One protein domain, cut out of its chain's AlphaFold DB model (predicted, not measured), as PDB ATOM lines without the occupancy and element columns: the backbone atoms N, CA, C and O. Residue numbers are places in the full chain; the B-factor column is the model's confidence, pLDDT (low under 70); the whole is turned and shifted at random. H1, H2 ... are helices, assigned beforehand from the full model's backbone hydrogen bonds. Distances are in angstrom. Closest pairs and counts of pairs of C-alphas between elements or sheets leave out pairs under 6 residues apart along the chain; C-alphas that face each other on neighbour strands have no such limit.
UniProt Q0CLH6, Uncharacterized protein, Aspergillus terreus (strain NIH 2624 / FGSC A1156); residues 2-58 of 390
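Overview. This is residues 2 to 58 of the 390 residues of an uncharacterized protein of Aspergillus terreus (strain NIH 2624 / FGSC A1156) (UniProt Q0CLH6). One long helix, H2, makes much of the length; a short helix, H1, sticks out near its first end with residues 2 to 9, and a looped tail, residues 42 to 58, follows at the other. The printed part has 57 residues, with two named helices in the order H1, H2 and no named strand; the class is all helix. It is extended, with a radius of gyration of the C-alphas of 16.1 A, and spans 48 by 24 by 16 A, only just a rod.

Along the chain. Find C-alpha 22 at (163.045, 173.008, 150.948); from there H2, residues 22 to 41, runs 28.6 A to C-alpha 41 at (188.158, 171.741, 164.470). Go back to C-alpha 2 at (161.579, 175.994, 170.932), where H1, residues 2 to 10, begins; it is 12.4 A long.

Arrangement. H2 and H1 are only just apart, their closest C-alphas 8.2 A from each other. In both helices every O i to N i+4 pair is within hydrogen-bond range.

Size, cuts and confidence. Look to Glu 14 and Ala 58 for the two C-alphas farthest apart, 48.7 A. The printed part has no cut. The link from H1 to H2, 11 residues, is long. Mean pLDDT of the printed part is 78.5; residue 46 and residues 53 to 58 are under 70.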
ATOM      1  N   ILE A   2     161.221 174.987 171.950       86.88
ATOM      2  CA  ILE A   2     161.579 175.994 170.932       86.88
ATOM      3  C   ILE A   2     162.204 175.346 169.684       86.88
ATOM      4  O   ILE A   2     161.774 175.617 168.572       86.88
ATOM      5  N   ARG A   3     163.135 174.397 169.862       87.06
ATOM      6  CA  ARG A   3     163.796 173.687 168.745       87.06
ATOM      7  C   ARG A   3     162.816 173.015 167.773       87.06
ATOM      8  O   ARG A   3     163.005 173.093 166.569       87.06
ATOM      9  N   THR A   4     161.745 172.414 168.293       83.56
ATOM     10  CA  THR A   4     160.711 171.754 167.480       83.56
ATOM     11  C   THR A   4     159.833 172.747 166.718       83.56
ATOM     12  O   THR A   4     159.381 172.439 165.623       83.56
ATOM     13  N   LEU A   5     159.599 173.941 167.274       83.62
ATOM     14  CA  LEU A   5     158.899 175.024 166.574       83.62
ATOM     15  C   LEU A   5     159.761 175.586 165.444       83.62
ATOM     16  O   LEU A   5     159.274 175.704 164.328       83.62
ATOM     17  N   VAL A   6     161.042 175.858 165.711       83.56
ATOM     18  CA  VAL A   6     161.999 176.338 164.699       83.56
ATOM     19  C   VAL A   6     162.092 175.355 163.531       83.56
ATOM     20  O   VAL A   6     161.910 175.768 162.394       83.56
ATOM     21  N   GLN A   7     162.239 174.053 163.805       79.00
ATOM     22  CA  GLN A   7     162.236 173.013 162.766       79.00
ATOM     23  C   GLN A   7     160.957 173.003 161.917       79.00
ATOM     24  O   GLN A   7     161.012 172.742 160.721       79.00
ATOM     25  N   LEU A   8     159.798 173.294 162.514       81.62
ATOM     26  CA  LEU A   8     158.520 173.331 161.803       81.62
ATOM     27  C   LEU A   8     158.367 174.582 160.923       81.62
ATOM     28  O   LEU A   8     157.645 174.541 159.924       81.62
ATOM     29  N   PHE A   9     159.015 175.689 161.292       77.00
ATOM     30  CA  PHE A   9     159.057 176.899 160.473       77.00
ATOM     31  C   PHE A   9     160.056 176.761 159.320       77.00
ATOM     32  O   PHE A   9     159.711 177.124 158.200       77.00
ATOM     33  N   THR A  10     161.228 176.161 159.554       75.81
ATOM     34  CA  THR A  10     162.249 175.959 158.510       75.81
ATOM     35  C   THR A  10     161.889 174.848 157.520       75.81
ATOM     36  O   THR A  10     162.322 174.878 156.374       75.81
ATOM     37  N   SER A  11     161.047 173.878 157.902       74.62
ATOM     38  CA  SER A  11     160.639 172.783 157.006       74.62
ATOM     39  C   SER A  11     159.505 173.140 156.031       74.62
ATOM     40  O   SER A  11     159.087 172.291 155.240       74.62
ATOM     41  N   ARG A  12     158.907 174.333 156.128       80.94
ATOM     42  CA  ARG A  12     157.722 174.717 155.342       80.94
ATOM     43  C   ARG A  12     158.114 175.565 154.137       80.94
ATOM     44  O   ARG A  12     158.470 176.723 154.287       80.94
ATOM     45  N   ALA A  13     157.884 175.027 152.941       73.81
ATOM     46  CA  ALA A  13     158.140 175.710 151.669       73.81
ATOM     47  C   ALA A  13     157.413 177.062 151.500       73.81
ATOM     48  O   ALA A  13     157.839 177.884 150.705       73.81
ATOM     49  N   GLU A  14     156.311 177.301 152.221       76.38
ATOM     50  CA  GLU A  14     155.562 178.570 152.159       76.38
ATOM     51  C   GLU A  14     156.198 179.703 152.981       76.38
ATOM     52  O   GLU A  14     155.804 180.858 152.829       76.38
ATOM     53  N   LEU A  15     157.130 179.369 153.877       76.44
ATOM     54  CA  LEU A  15     157.864 180.315 154.722       76.44
ATOM     55  C   LEU A  15     159.295 180.551 154.232       76.44
ATOM     56  O   LEU A  15     159.963 181.435 154.758       76.44
ATOM     57  N   LEU A  16     159.747 179.757 153.257       71.62
ATOM     58  CA  LEU A  16     161.018 179.955 152.573       71.62
ATOM     59  C   LEU A  16     160.895 181.070 151.539       71.62
ATOM     60  O   LEU A  16     159.793 181.417 151.092       71.62
ATOM     61  N   ASP A  17     162.038 181.638 151.175       77.00
ATOM     62  CA  ASP A  17     162.073 182.763 150.258       77.00
ATOM     63  C   ASP A  17     161.584 182.366 148.859       77.00
ATOM     64  O   ASP A  17     161.615 181.198 148.458       77.00
ATOM     65  N   LYS A  18     161.068 183.341 148.102       72.62
ATOM     66  CA  LYS A  18     160.408 183.091 146.807       72.62
ATOM     67  C   LYS A  18     161.419 182.620 145.755       72.62
ATOM     68  O   LYS A  18     161.879 183.415 144.941       72.62
ATOM     69  N   GLY A  19     161.706 181.325 145.737       71.94
ATOM     70  CA  GLY A  19     162.649 180.702 144.809       71.94
ATOM     71  C   GLY A  19     163.474 179.576 145.430       71.94
ATOM     72  O   GLY A  19     163.907 178.706 144.685       71.94
ATOM     73  N   GLU A  20     163.619 179.544 146.758       78.88
ATOM     74  CA  GLU A  20     164.394 178.516 147.460       78.88
ATOM     75  C   GLU A  20     163.534 177.268 147.703       78.88
ATOM     76  O   GLU A  20     162.422 177.329 148.245       78.88
ATOM     77  N   THR A  21     164.027 176.105 147.281       83.50
ATOM     78  CA  THR A  21     163.336 174.839 147.563       83.50
ATOM     79  C   THR A  21     163.666 174.343 148.974       83.50
ATOM     80  O   THR A  21     164.757 174.565 149.487       83.50
ATOM     81  N   THR A  22     162.764 173.592 149.617       80.88
ATOM     82  CA  THR A  22     163.045 173.008 150.948       80.88
ATOM     83  C   THR A  22     164.254 172.069 150.957       80.88
ATOM     84  O   THR A  22     164.877 171.893 152.000       80.88
ATOM     85  N   ALA A  23     164.578 171.452 149.817       81.50
ATOM     86  CA  ALA A  23     165.751 170.594 149.666       81.50
ATOM     87  C   ALA A  23     167.050 171.408 149.581       81.50
ATOM     88  O   ALA A  23     168.046 171.038 150.195       81.50
ATOM     89  N   GLU A  24     167.017 172.529 148.863       83.38
ATOM     90  CA  GLU A  24     168.125 173.479 148.760       83.38
ATOM     91  C   GLU A  24     168.413 174.137 150.114       83.38
ATOM     92  O   GLU A  24     169.546 174.085 150.581       83.38
ATOM     93  N   HIS A  25     167.376 174.580 150.829       82.56
ATOM     94  CA  HIS A  25     167.514 175.117 152.184       82.56
ATOM     95  C   HIS A  25     168.138 174.112 153.167       82.56
ATOM     96  O   HIS A  25     169.002 174.452 153.975       82.56
ATOM     97  N   ALA A  26     167.734 172.839 153.088       85.25
ATOM     98  CA  ALA A  26     168.306 171.777 153.915       85.25
ATOM     99  C   ALA A  26     169.757 171.436 153.532       85.25
ATOM    100  O   ALA A  26     170.518 170.968 154.383       85.25
ATOM    101  N   ASN A  27     170.143 171.643 152.270       86.44
ATOM    102  CA  ASN A  27     171.530 171.523 151.833       86.44
ATOM    103  C   ASN A  27     172.370 172.688 152.352       86.44
ATOM    104  O   ASN A  27     173.378 172.414 152.997       86.44
ATOM    105  N   HIS A  28     171.916 173.934 152.199       84.62
ATOM    106  CA  HIS A  28     172.602 175.107 152.752       84.62
ATOM    107  C   HIS A  28     172.761 175.007 154.271       84.62
ATOM    108  O   HIS A  28     173.837 175.254 154.803       84.62
ATOM    109  N   GLN A  29     171.728 174.544 154.987       87.75
ATOM    110  CA  GLN A  29     171.824 174.325 156.431       87.75
ATOM    111  C   GLN A  29     172.932 173.326 156.801       87.75
ATOM    112  O   GLN A  29     173.586 173.485 157.832       87.75
ATOM    113  N   ARG A  30     173.114 172.274 155.999       88.06
ATOM    114  CA  ARG A  30     174.131 171.248 156.245       88.06
ATOM    115  C   ARG A  30     175.523 171.739 155.873       88.06
ATOM    116  O   ARG A  30     176.447 171.494 156.635       88.06
ATOM    117  N   GLU A  31     175.648 172.425 154.746       90.38
ATOM    118  CA  GLU A  31     176.902 173.002 154.260       90.38
ATOM    119  C   GLU A  31     177.441 174.054 155.238       90.38
ATOM    120  O   GLU A  31     178.595 173.986 155.651       90.38
ATOM    121  N   GLU A  32     176.584 174.959 155.715       88.75
ATOM    122  CA  GLU A  32     176.965 175.941 156.733       88.75
ATOM    123  C   GLU A  32     177.322 175.266 158.065       88.75
ATOM    124  O   GLU A  32     178.285 175.655 158.725       88.75
ATOM    125  N   ALA A  33     176.603 174.208 158.461       88.12
ATOM    126  CA  ALA A  33     176.952 173.446 159.660       88.12
ATOM    127  C   ALA A  33     178.308 172.730 159.523       88.12
ATOM    128  O   ALA A  33     179.087 172.720 160.473       88.12
ATOM    129  N   GLU A  34     178.614 172.174 158.350       90.44
ATOM    130  CA  GLU A  34     179.902 171.544 158.052       90.44
ATOM    131  C   GLU A  34     181.042 172.567 158.048       90.44
ATOM    132  O   GLU A  34     182.108 172.318 158.615       90.44
ATOM    133  N   LYS A  35     180.805 173.755 157.491       86.31
ATOM    134  CA  LYS A  35     181.753 174.870 157.543       86.31
ATOM    135  C   LYS A  35     182.033 175.309 158.980       86.31
ATOM    136  O   LYS A  35     183.186 175.515 159.341       86.31
ATOM    137  N   VAL A  36     181.007 175.381 159.827       86.38
ATOM    138  CA  VAL A  36     181.177 175.685 161.258       86.38
ATOM    139  C   VAL A  36     181.904 174.554 161.990       86.38
ATOM    140  O   VAL A  36     182.731 174.824 162.857       86.38
ATOM    141  N   ASP A  37     181.641 173.287 161.661       85.81
ATOM    142  CA  ASP A  37     182.309 172.145 162.294       85.81
ATOM    143  C   ASP A  37     183.781 172.011 161.878       85.81
ATOM    144  O   ASP A  37     184.626 171.688 162.715       85.81
ATOM    145  N   THR A  38     184.105 172.252 160.604       85.38
ATOM    146  CA  THR A  38     185.496 172.281 160.112       85.38
ATOM    147  C   THR A  38     186.270 173.427 160.744       85.38
ATOM    148  O   THR A  38     187.373 173.229 161.253       85.38
ATOM    149  N   ASP A  39     185.655 174.598 160.812       82.06
ATOM    150  CA  ASP A  39     186.221 175.763 161.463       82.06
ATOM    151  C   ASP A  39     186.395 175.552 162.982       82.06
ATOM    152  O   ASP A  39     187.459 175.818 163.534       82.06
ATOM    153  N   LYS A  40     185.438 174.919 163.665       82.56
ATOM    154  CA  LYS A  40     185.565 174.543 165.084       82.56
ATOM    155  C   LYS A  40     186.703 173.551 165.356       82.56
ATOM    156  O   LYS A  40     187.264 173.557 166.453       82.56
ATOM    157  N   LYS A  41     187.022 172.678 164.396       82.69
ATOM    158  CA  LYS A  41     188.158 171.741 164.470       82.69
ATOM    159  C   LYS A  41     189.493 172.410 164.136       82.69
ATOM    160  O   LYS A  41     190.536 171.826 164.417       82.69
ATOM    161  N   ASN A  42     189.485 173.613 163.565       80.25
ATOM    162  CA  ASN A  42     190.699 174.355 163.268       80.25
ATOM    163  C   ASN A  42     191.323 174.899 164.566       80.25
ATOM    164  O   ASN A  42     190.809 175.821 165.198       80.25
ATOM    165  N   THR A  43     192.463 174.330 164.959       78.38
ATOM    166  CA  THR A  43     193.195 174.678 166.187       78.38
ATOM    167  C   THR A  43     194.265 175.754 165.981       78.38
ATOM    168  O   THR A  43     195.105 175.950 166.864       78.38
ATOM    169  N   HIS A  44     194.292 176.454 164.841       74.31
ATOM    170  CA  HIS A  44     195.293 177.496 164.620       74.31
ATOM    171  C   HIS A  44     195.144 178.647 165.640       74.31
ATOM    172  O   HIS A  44     194.075 179.237 165.769       74.31
ATOM    173  N   PRO A  45     196.223 179.049 166.338       70.12
ATOM    174  CA  PRO A  45     196.136 179.976 167.472       70.12
ATOM    175  C   PRO A  45     195.806 181.433 167.098       70.12
ATOM    176  O   PRO A  45     195.448 182.212 167.983       70.12
ATOM    177  N   ARG A  46     195.962 181.818 165.822       65.94
ATOM    178  CA  ARG A  46     195.748 183.191 165.312       65.94
ATOM    179  C   ARG A  46     194.706 183.304 164.200       65.94
ATOM    180  O   ARG A  46     194.145 184.371 164.017       65.94
ATOM    181  N   GLU A  47     194.482 182.235 163.451       71.44
ATOM    182  CA  GLU A  47     193.583 182.223 162.287       71.44
ATOM    183  C   GLU A  47     192.581 181.066 162.358       71.44
ATOM    184  O   GLU A  47     191.737 180.928 161.481       71.44
ATOM    185  N   GLY A  48     192.670 180.232 163.397       73.69
ATOM    186  CA  GLY A  48     191.795 179.087 163.581       73.69
ATOM    187  C   GLY A  48     190.517 179.442 164.322       73.69
ATOM    188  O   GLY A  48     190.511 180.282 165.232       73.69
ATOM    189  N   GLY A  49     189.447 178.763 163.926       75.19
ATOM    190  CA  GLY A  49     188.121 178.894 164.502       75.19
ATOM    191  C   GLY A  49     187.391 180.173 164.112       75.19
ATOM    192  O   GLY A  49     187.978 181.172 163.695       75.19
ATOM    193  N   LEU A  50     186.088 180.159 164.385       72.69
ATOM    194  CA  LEU A  50     185.094 181.162 163.985       72.69
ATOM    195  C   LEU A  50     185.438 182.561 164.483       72.69
ATOM    196  O   LEU A  50     184.977 183.573 163.970       72.69
ATOM    197  N   PHE A  51     186.270 182.598 165.516       74.75
ATOM    198  CA  PHE A  51     186.690 183.788 166.215       74.75
ATOM    199  C   PHE A  51     188.172 184.112 166.001       74.75
ATOM    200  O   PHE A  51     188.702 184.926 166.747       74.75
ATOM    201  N   ARG A  52     188.859 183.482 165.034       71.94
ATOM    202  CA  ARG A  52     190.268 183.743 164.675       71.94
ATOM    203  C   ARG A  52     191.191 183.871 165.899       71.94
ATOM    204  O   ARG A  52     191.977 184.807 166.019       71.94
ATOM    205  N   GLY A  53     191.044 182.980 166.879       65.75
ATOM    206  CA  GLY A  53     191.849 183.021 168.104       65.75
ATOM    207  C   GLY A  53     191.664 184.250 169.020       65.75
ATOM    208  O   GLY A  53     192.538 184.503 169.848       65.75
ATOM    209  N   THR A  54     190.558 185.007 168.954       64.56
ATOM    210  CA  THR A  54     190.291 186.138 169.884       64.56
ATOM    211  C   THR A  54     190.229 185.723 171.357       64.56
ATOM    212  O   THR A  54     190.468 186.541 172.240       64.56
ATOM    213  N   PHE A  55     189.974 184.442 171.637       63.91
ATOM    214  CA  PHE A  55     189.969 183.875 172.990       63.91
ATOM    215  C   PHE A  55     191.273 183.152 173.362       63.91
ATOM    216  O   PHE A  55     191.352 182.508 174.413       63.91
ATOM    217  N   SER A  56     192.306 183.224 172.519       61.59
ATOM    218  CA  SER A  56     193.592 182.588 172.792       61.59
ATOM    219  C   SER A  56     194.224 183.193 174.048       61.59
ATOM    220  O   SER A  56     194.674 184.337 174.046       61.59
ATOM    221  N   LYS A  57     194.338 182.390 175.117       62.09
ATOM    222  CA  LYS A  57     194.995 182.762 176.391       62.09
ATOM    223  C   LYS A  57     196.432 183.273 176.208       62.09
ATOM    224  O   LYS A  57     196.937 183.983 177.065       62.09
ATOM    225  N   ALA A  58     197.070 182.932 175.087       61.56
ATOM    226  CA  ALA A  58     198.400 183.403 174.708       61.56
ATOM    227  C   ALA A  58     198.454 184.894 174.313       61.56
ATOM    228  O   ALA A  58     199.544 185.456 174.280       61.56
TER     229      ALA A  58